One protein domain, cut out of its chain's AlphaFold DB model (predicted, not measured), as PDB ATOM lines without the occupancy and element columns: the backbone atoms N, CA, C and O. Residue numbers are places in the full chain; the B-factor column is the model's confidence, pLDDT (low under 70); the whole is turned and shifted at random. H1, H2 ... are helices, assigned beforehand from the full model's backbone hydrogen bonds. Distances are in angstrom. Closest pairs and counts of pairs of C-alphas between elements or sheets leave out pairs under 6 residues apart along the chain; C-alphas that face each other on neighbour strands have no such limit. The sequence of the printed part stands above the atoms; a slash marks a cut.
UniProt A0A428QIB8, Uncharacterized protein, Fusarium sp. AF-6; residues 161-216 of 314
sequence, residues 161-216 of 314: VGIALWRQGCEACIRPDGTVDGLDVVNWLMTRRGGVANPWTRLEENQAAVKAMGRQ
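This is residues 161 to 216 of the 314 residues of an uncharacterized protein of Fusarium sp. AF-6 (UniProt A0A428QIB8). One helical arm, residues 202 to 216 with most of H3, sticks out from a small body in which two short helices, H1 and H2, pack on each other at a steep angle. The arm makes much of the length, and H3 packs on neither of the other helices. The printed part has 56 residues with three named helices, H1, H2 and H3 in chain order, and no named strand; its class is all helix. It is extended, with a radius of gyration of the C-alphas of 16.2 A and spans of 53 by 25 by 13 A.

H3, the longest helix, holds residues 201 to 213 and measures 18.2 A from first to last C-alpha, ending at C-alpha 213 (235.011, 163.587, 291.978). H2 holds residues 182 to 190 and measures 12.3 A. H1 holds residues 161 to 172 and measures 16.4 A, beginning at C-alpha 161 (211.293, 155.203, 260.273).

H3 is apart from H2 and from H1. H1 and H2 touch, their closest C-alphas being those of Gly 169 and Val 185, 5.1 A apart. They run opposite ways at a steep tilt of 69.6 degrees, only just short of about perpendicular. In H1, H2 and H3 every O i to N i+4 pair is within hydrogen-bond range.

The two C-alphas farthest apart, those of Asp 177 and Gln 216, are 53.8 A apart. Without residues 202 to 216, which stand free, the body spans 34 by 20 by 13 A. The printed part has no cut, and both links are short. The mean pLDDT of the printed part is 75.3; residues 192 to 204, residue 206 and residues 213 to 216 are under 70.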
ATOM      1  N   VAL A 161     211.275 154.691 258.892       82.19
ATOM      2  CA  VAL A 161     211.293 155.203 260.273       82.19
ATOM      3  C   VAL A 161     211.933 156.589 260.351       82.19
ATOM      4  O   VAL A 161     211.388 157.476 260.998       82.19
ATOM      5  N   GLY A 162     213.055 156.809 259.658       82.25
ATOM      6  CA  GLY A 162     213.726 158.111 259.617       82.25
ATOM      7  C   GLY A 162     212.876 159.183 258.933       82.25
ATOM      8  O   GLY A 162     212.821 160.317 259.399       82.25
ATOM      9  N   ILE A 163     212.142 158.812 257.878       83.81
ATOM     10  CA  ILE A 163     211.189 159.709 257.209       83.81
ATOM     11  C   ILE A 163     210.012 160.042 258.136       83.81
ATOM     12  O   ILE A 163     209.594 161.196 258.192       83.81
ATOM     13  N   ALA A 164     209.477 159.060 258.869       84.25
ATOM     14  CA  ALA A 164     208.400 159.290 259.832       84.25
ATOM     15  C   ALA A 164     208.846 160.209 260.982       84.25
ATOM     16  O   ALA A 164     208.128 161.142 261.332       84.25
ATOM     17  N   LEU A 165     210.056 160.003 261.507       85.38
ATOM     18  CA  LEU A 165     210.638 160.848 262.548       85.38
ATOM     19  C   LEU A 165     210.900 162.277 262.046       85.38
ATOM     20  O   LEU A 165     210.630 163.240 262.758       85.38
ATOM     21  N   TRP A 166     211.354 162.424 260.797       87.00
ATOM     22  CA  TRP A 166     211.485 163.730 260.147       87.00
ATOM     23  C   TRP A 166     210.132 164.440 260.029       87.00
ATOM     24  O   TRP A 166     210.035 165.612 260.374       87.00
ATOM     25  N   ARG A 167     209.066 163.735 259.617       86.94
ATOM     26  CA  ARG A 167     207.700 164.294 259.574       86.94
ATOM     27  C   ARG A 167     207.228 164.749 260.951       86.94
ATOM     28  O   ARG A 167     206.722 165.856 261.073       86.94
ATOM     29  N   GLN A 168     207.445 163.934 261.981       87.50
ATOM     30  CA  GLN A 168     207.095 164.287 263.356       87.50
ATOM     31  C   GLN A 168     207.840 165.544 263.829       87.50
ATOM     32  O   GLN A 168     207.256 166.397 264.494       87.50
ATOM     33  N   GLY A 169     209.115 165.682 263.455       87.81
ATOM     34  CA  GLY A 169     209.881 166.894 263.722       87.81
ATOM     35  C   GLY A 169     209.350 168.104 262.955       87.81
ATOM     36  O   GLY A 169     209.208 169.171 263.543       87.81
ATOM     37  N   CYS A 170     208.970 167.938 261.684       88.50
ATOM     38  CA  CYS A 170     208.315 168.998 260.917       88.50
ATOM     39  C   CYS A 170     207.019 169.459 261.586       88.50
ATOM     40  O   CYS A 170     206.840 170.659 261.739       88.50
ATOM     41  N   GLU A 171     206.165 168.532 262.030       88.00
ATOM     42  CA  GLU A 171     204.914 168.830 262.740       88.00
ATOM     43  C   GLU A 171     205.143 169.565 264.064       88.00
ATOM     44  O   GLU A 171     204.416 170.502 264.393       88.00
ATOM     45  N   ALA A 172     206.177 169.177 264.812       85.88
ATOM     46  CA  ALA A 172     206.520 169.812 266.079       85.88
ATOM     47  C   ALA A 172     207.101 171.228 265.916       85.88
ATOM     48  O   ALA A 172     207.002 172.036 266.840       85.88
ATOM     49  N   CYS A 173     207.705 171.521 264.763       87.62
ATOM     50  CA  CYS A 173     208.356 172.794 264.452       87.62
ATOM     51  C   CYS A 173     207.510 173.708 263.548       87.62
ATOM     52  O   CYS A 173     208.035 174.705 263.049       87.62
ATOM     53  N   ILE A 174     206.225 173.393 263.329       89.06
ATOM     54  CA  ILE A 174     205.319 174.240 262.540       89.06
ATOM     55  C   ILE A 174     205.180 175.606 263.211       89.06
ATOM     56  O   ILE A 174     204.725 175.729 264.350       89.06
ATOM     57  N   ARG A 175     205.548 176.649 262.467       85.75
ATOM     58  CA  ARG A 175     205.331 178.046 262.841       85.75
ATOM     59  C   ARG A 175     203.864 178.436 262.614       85.75
ATOM     60  O   ARG A 175     203.161 177.782 261.847       85.75
ATOM     61  N   PRO A 176     203.365 179.510 263.250       85.12
ATOM     62  CA  PRO A 176     201.967 179.935 263.101       85.12
ATOM     63  C   PRO A 176     201.570 180.296 261.659       85.12
ATOM     64  O   PRO A 176     200.387 180.289 261.333       85.12
ATOM     65  N   ASP A 177     202.540 180.587 260.792       85.81
ATOM     66  CA  ASP A 177     202.357 180.819 259.355       85.81
ATOM     67  C   ASP A 177     202.293 179.518 258.521       85.81
ATOM     68  O   ASP A 177     202.124 179.565 257.302       85.81
ATOM     69  N   GLY A 178     202.424 178.352 259.161       81.81
ATOM     70  CA  GLY A 178     202.430 177.037 258.522       81.81
ATOM     71  C   GLY A 178     203.767 176.645 257.886       81.81
ATOM     72  O   GLY A 178     203.836 175.600 257.234       81.81
ATOM     73  N   THR A 179     204.819 177.455 258.044       87.38
ATOM     74  CA  THR A 179     206.158 177.149 257.527       87.38
ATOM     75  C   THR A 179     206.974 176.336 258.529       87.38
ATOM     76  O   THR A 179     206.717 176.343 259.736       87.38
ATOM     77  N   VAL A 180     207.960 175.600 258.016       88.88
ATOM     78  CA  VAL A 180     208.884 174.793 258.817       88.88
ATOM     79  C   VAL A 180     210.297 175.032 258.296       88.88
ATOM     80  O   VAL A 180     210.558 174.853 257.107       88.88
ATOM     81  N   ASP A 181     211.216 175.407 259.182       88.88
ATOM     82  CA  ASP A 181     212.640 175.475 258.858       88.88
ATOM     83  C   ASP A 181     213.291 174.107 259.101       88.88
ATOM     84  O   ASP A 181     213.117 173.496 260.156       88.88
ATOM     85  N   GLY A 182     214.068 173.619 258.132       85.38
ATOM     86  CA  GLY A 182     214.800 172.360 258.268       85.38
ATOM     87  C   GLY A 182     215.796 172.385 259.429       85.38
ATOM     88  O   GLY A 182     216.012 171.349 260.055       85.38
ATOM     89  N   LEU A 183     216.361 173.552 259.760       86.12
ATOM     90  CA  LEU A 183     217.252 173.696 260.915       86.12
ATOM     91  C   LEU A 183     216.510 173.530 262.244       86.12
ATOM     92  O   LEU A 183     217.036 172.884 263.151       86.12
ATOM     93  N   ASP A 184     215.282 174.041 262.346       86.50
ATOM     94  CA  ASP A 184     214.448 173.878 263.542       86.50
ATOM     95  C   ASP A 184     214.102 172.397 263.760       86.50
ATOM     96  O   ASP A 184     214.192 171.896 264.882       86.50
ATOM     97  N   VAL A 185     213.818 171.664 262.678       87.25
ATOM     98  CA  VAL A 185     213.555 170.216 262.713       87.25
ATOM     99  C   VAL A 185     214.798 169.425 263.121       87.25
ATOM    100  O   VAL A 185     214.705 168.513 263.942       87.25
ATOM    101  N   VAL A 186     215.979 169.777 262.599       83.62
ATOM    102  CA  VAL A 186     217.254 169.162 263.012       83.62
ATOM    103  C   VAL A 186     217.542 169.451 264.483       83.62
ATOM    104  O   VAL A 186     217.895 168.535 265.222       83.62
ATOM    105  N   ASN A 187     217.337 170.684 264.943       82.94
ATOM    106  CA  ASN A 187     217.478 171.031 266.355       82.94
ATOM    107  C   ASN A 187     216.504 170.228 267.222       82.94
ATOM    108  O   ASN A 187     216.907 169.685 268.249       82.94
ATOM    109  N   TRP A 188     215.251 170.075 266.793       85.44
ATOM    110  CA  TRP A 188     214.273 169.243 267.485       85.44
ATOM    111  C   TRP A 188     214.706 167.771 267.546       85.44
ATOM    112  O   TRP A 188     214.698 167.193 268.634       85.44
ATOM    113  N   LEU A 189     215.175 167.198 266.431       82.06
ATOM    114  CA  LEU A 189     215.732 165.836 266.347       82.06
ATOM    115  C   LEU A 189     216.907 165.625 267.312       82.06
ATOM    116  O   LEU A 189     217.030 164.561 267.915       82.06
ATOM    117  N   MET A 190     217.742 166.653 267.475       76.56
ATOM    118  CA  MET A 190     218.891 166.666 268.383       76.56
ATOM    119  C   MET A 190     218.506 166.902 269.852       76.56
ATOM    120  O   MET A 190     219.325 166.684 270.747       76.56
ATOM    121  N   THR A 191     217.278 167.347 270.131       71.69
ATOM    122  CA  THR A 191     216.775 167.547 271.496       71.69
ATOM    123  C   THR A 191     216.074 166.297 272.033       71.69
ATOM    124  O   THR A 191     215.647 165.418 271.289       71.69
ATOM    125  N   ARG A 192     215.899 166.226 273.362       57.88
ATOM    126  CA  ARG A 192     215.320 165.086 274.109       57.88
ATOM    127  C   ARG A 192     214.004 164.522 273.541       57.88
ATOM    128  O   ARG A 192     213.682 163.376 273.832       57.88
ATOM    129  N   ARG A 193     213.233 165.317 272.789       61.16
ATOM    130  CA  ARG A 193     211.934 164.924 272.214       61.16
ATOM    131  C   ARG A 193     212.048 164.265 270.832       61.16
ATOM    132  O   ARG A 193     211.089 163.627 270.416       61.16
ATOM    133  N   GLY A 194     213.198 164.389 270.165       58.03
ATOM    134  CA  GLY A 194     213.409 164.032 268.763       58.03
ATOM    135  C   GLY A 194     213.939 162.628 268.470       58.03
ATOM    136  O   GLY A 194     214.145 162.288 267.313       58.03
ATOM    137  N   GLY A 195     214.145 161.785 269.485       60.12
ATOM    138  CA  GLY A 195     214.288 160.335 269.298       60.12
ATOM    139  C   GLY A 195     215.575 159.818 268.636       60.12
ATOM    140  O   GLY A 195     215.713 158.602 268.512       60.12
ATOM    141  N   VAL A 196     216.549 160.656 268.265       56.50
ATOM    142  CA  VAL A 196     217.887 160.165 267.889       56.50
ATOM    143  C   VAL A 196     218.736 160.103 269.153       56.50
ATOM    144  O   VAL A 196     218.922 161.116 269.820       56.50
ATOM    145  N   ALA A 197     219.177 158.888 269.502       56.53
ATOM    146  CA  ALA A 197     219.939 158.531 270.701       56.53
ATOM    147  C   ALA A 197     220.791 159.693 271.229       56.53
ATOM    148  O   ALA A 197     221.843 160.037 270.693       56.53
ATOM    149  N   ASN A 198     220.270 160.311 272.280       52.25
ATOM    150  CA  ASN A 198     220.780 161.546 272.827       52.25
ATOM    151  C   ASN A 198     222.172 161.298 273.447       52.25
ATOM    152  O   ASN A 198     222.243 160.582 274.448       52.25
ATOM    153  N   PRO A 199     223.277 161.894 272.951       57.38
ATOM    154  CA  PRO A 199     224.578 161.796 273.620       57.38
ATOM    155  C   PRO A 199     224.578 162.469 275.006       57.38
ATOM    156  O   PRO A 199     225.553 162.361 275.745       57.38
ATOM    157  N   TRP A 200     223.493 163.158 275.377       46.00
ATOM    158  CA  TRP A 200     223.382 163.928 276.609       46.00
ATOM    159  C   TRP A 200     222.997 163.130 277.859       46.00
ATOM    160  O   TRP A 200     223.190 163.653 278.953       46.00
ATOM    161  N   THR A 201     222.533 161.875 277.771       55.66
ATOM    162  CA  THR A 201     222.462 161.017 278.983       55.66
ATOM    163  C   THR A 201     223.853 160.841 279.589       55.66
ATOM    164  O   THR A 201     224.033 160.950 280.799       55.66
ATOM    165  N   ARG A 202     224.868 160.758 278.721       60.41
ATOM    166  CA  ARG A 202     226.280 160.820 279.093       60.41
ATOM    167  C   ARG A 202     226.634 162.113 279.821       60.41
ATOM    168  O   ARG A 202     227.570 162.124 280.596       60.41
ATOM    169  N   LEU A 203     225.922 163.214 279.585       61.62
ATOM    170  CA  LEU A 203     226.208 164.508 280.201       61.62
ATOM    171  C   LEU A 203     225.647 164.598 281.626       61.62
ATOM    172  O   LEU A 203     226.312 165.162 282.487       61.62
ATOM    173  N   GLU A 204     224.499 163.977 281.907       68.94
ATOM    174  CA  GLU A 204     223.988 163.803 283.278       68.94
ATOM    175  C   GLU A 204     224.857 162.817 284.075       68.94
ATOM    176  O   GLU A 204     225.223 163.105 285.215       68.94
ATOM    177  N   GLU A 205     225.278 161.712 283.453       71.25
ATOM    178  CA  GLU A 205     226.250 160.771 284.028       71.25
ATOM    179  C   GLU A 205     227.616 161.431 284.264       71.25
ATOM    180  O   GLU A 205     228.189 161.296 285.342       71.25
ATOM    181  N   ASN A 206     228.119 162.214 283.306       66.62
ATOM    182  CA  ASN A 206     229.370 162.957 283.451       66.62
ATOM    183  C   ASN A 206     229.245 164.055 284.512       66.62
ATOM    184  O   ASN A 206     230.187 164.277 285.264       66.62
ATOM    185  N   GLN A 207     228.096 164.721 284.642       71.88
ATOM    186  CA  GLN A 207     227.858 165.669 285.732       71.88
ATOM    187  C   GLN A 207     227.790 164.970 287.092       71.88
ATOM    188  O   GLN A 207     228.313 165.502 288.070       71.88
ATOM    189  N   ALA A 208     227.182 163.784 287.174       73.94
ATOM    190  CA  ALA A 208     227.191 162.965 288.381       73.94
ATOM    191  C   ALA A 208     228.617 162.504 288.728       73.94
ATOM    192  O   ALA A 208     229.019 162.608 289.884       73.94
ATOM    193  N   ALA A 209     229.410 162.098 287.734       73.25
ATOM    194  CA  ALA A 209     230.813 161.729 287.894       73.25
ATOM    195  C   ALA A 209     231.674 162.920 288.347       73.25
ATOM    196  O   ALA A 209     232.443 162.797 289.294       73.25
ATOM    197  N   VAL A 210     231.493 164.102 287.752       70.44
ATOM    198  CA  VAL A 210     232.186 165.337 288.158       70.44
ATOM    199  C   VAL A 210     231.785 165.750 289.577       70.44
ATOM    200  O   VAL A 210     232.650 166.098 290.378       70.44
ATOM    201  N   LYS A 211     230.500 165.648 289.942       74.25
ATOM    202  CA  LYS A 211     230.035 165.877 291.321       74.25
ATOM    203  C   LYS A 211     230.586 164.834 292.300       74.25
ATOM    204  O   LYS A 211     230.864 165.189 293.442       74.25
ATOM    205  N   ALA A 212     230.755 163.579 291.884       72.62
ATOM    206  CA  ALA A 212     231.368 162.530 292.698       72.62
ATOM    207  C   ALA A 212     232.875 162.772 292.900       72.62
ATOM    208  O   ALA A 212     233.354 162.669 294.027       72.62
ATOM    209  N   MET A 213     233.601 163.195 291.859       61.97
ATOM    210  CA  MET A 213     235.011 163.587 291.978       61.97
ATOM    211  C   MET A 213     235.186 164.848 292.830       61.97
ATOM    212  O   MET A 213     236.061 164.889 293.685       61.97
ATOM    213  N   GLY A 214     234.302 165.842 292.694       62.94
ATOM    214  CA  GLY A 214     234.307 167.043 293.538       62.94
ATOM    215  C   GLY A 214     234.011 166.775 295.023       62.94
ATOM    216  O   GLY A 214     234.276 167.633 295.864       62.94
ATOM    217  N   ARG A 215     233.477 165.591 295.364       62.25
ATOM    218  CA  ARG A 215     233.275 165.132 296.751       62.25
ATOM    219  C   ARG A 215     234.483 164.393 297.326       62.25
ATOM    220  O   ARG A 215     234.619 164.363 298.547       62.25
ATOM    221  N   GLN A 216     235.370 163.844 296.495       64.75
ATOM    222  CA  GLN A 216     236.677 163.367 296.944       64.75
ATOM    223  C   GLN A 216     237.592 164.578 297.148       64.75
ATOM    224  O   GLN A 216     238.448 164.894 296.326       64.75
TER     225      GLN A 216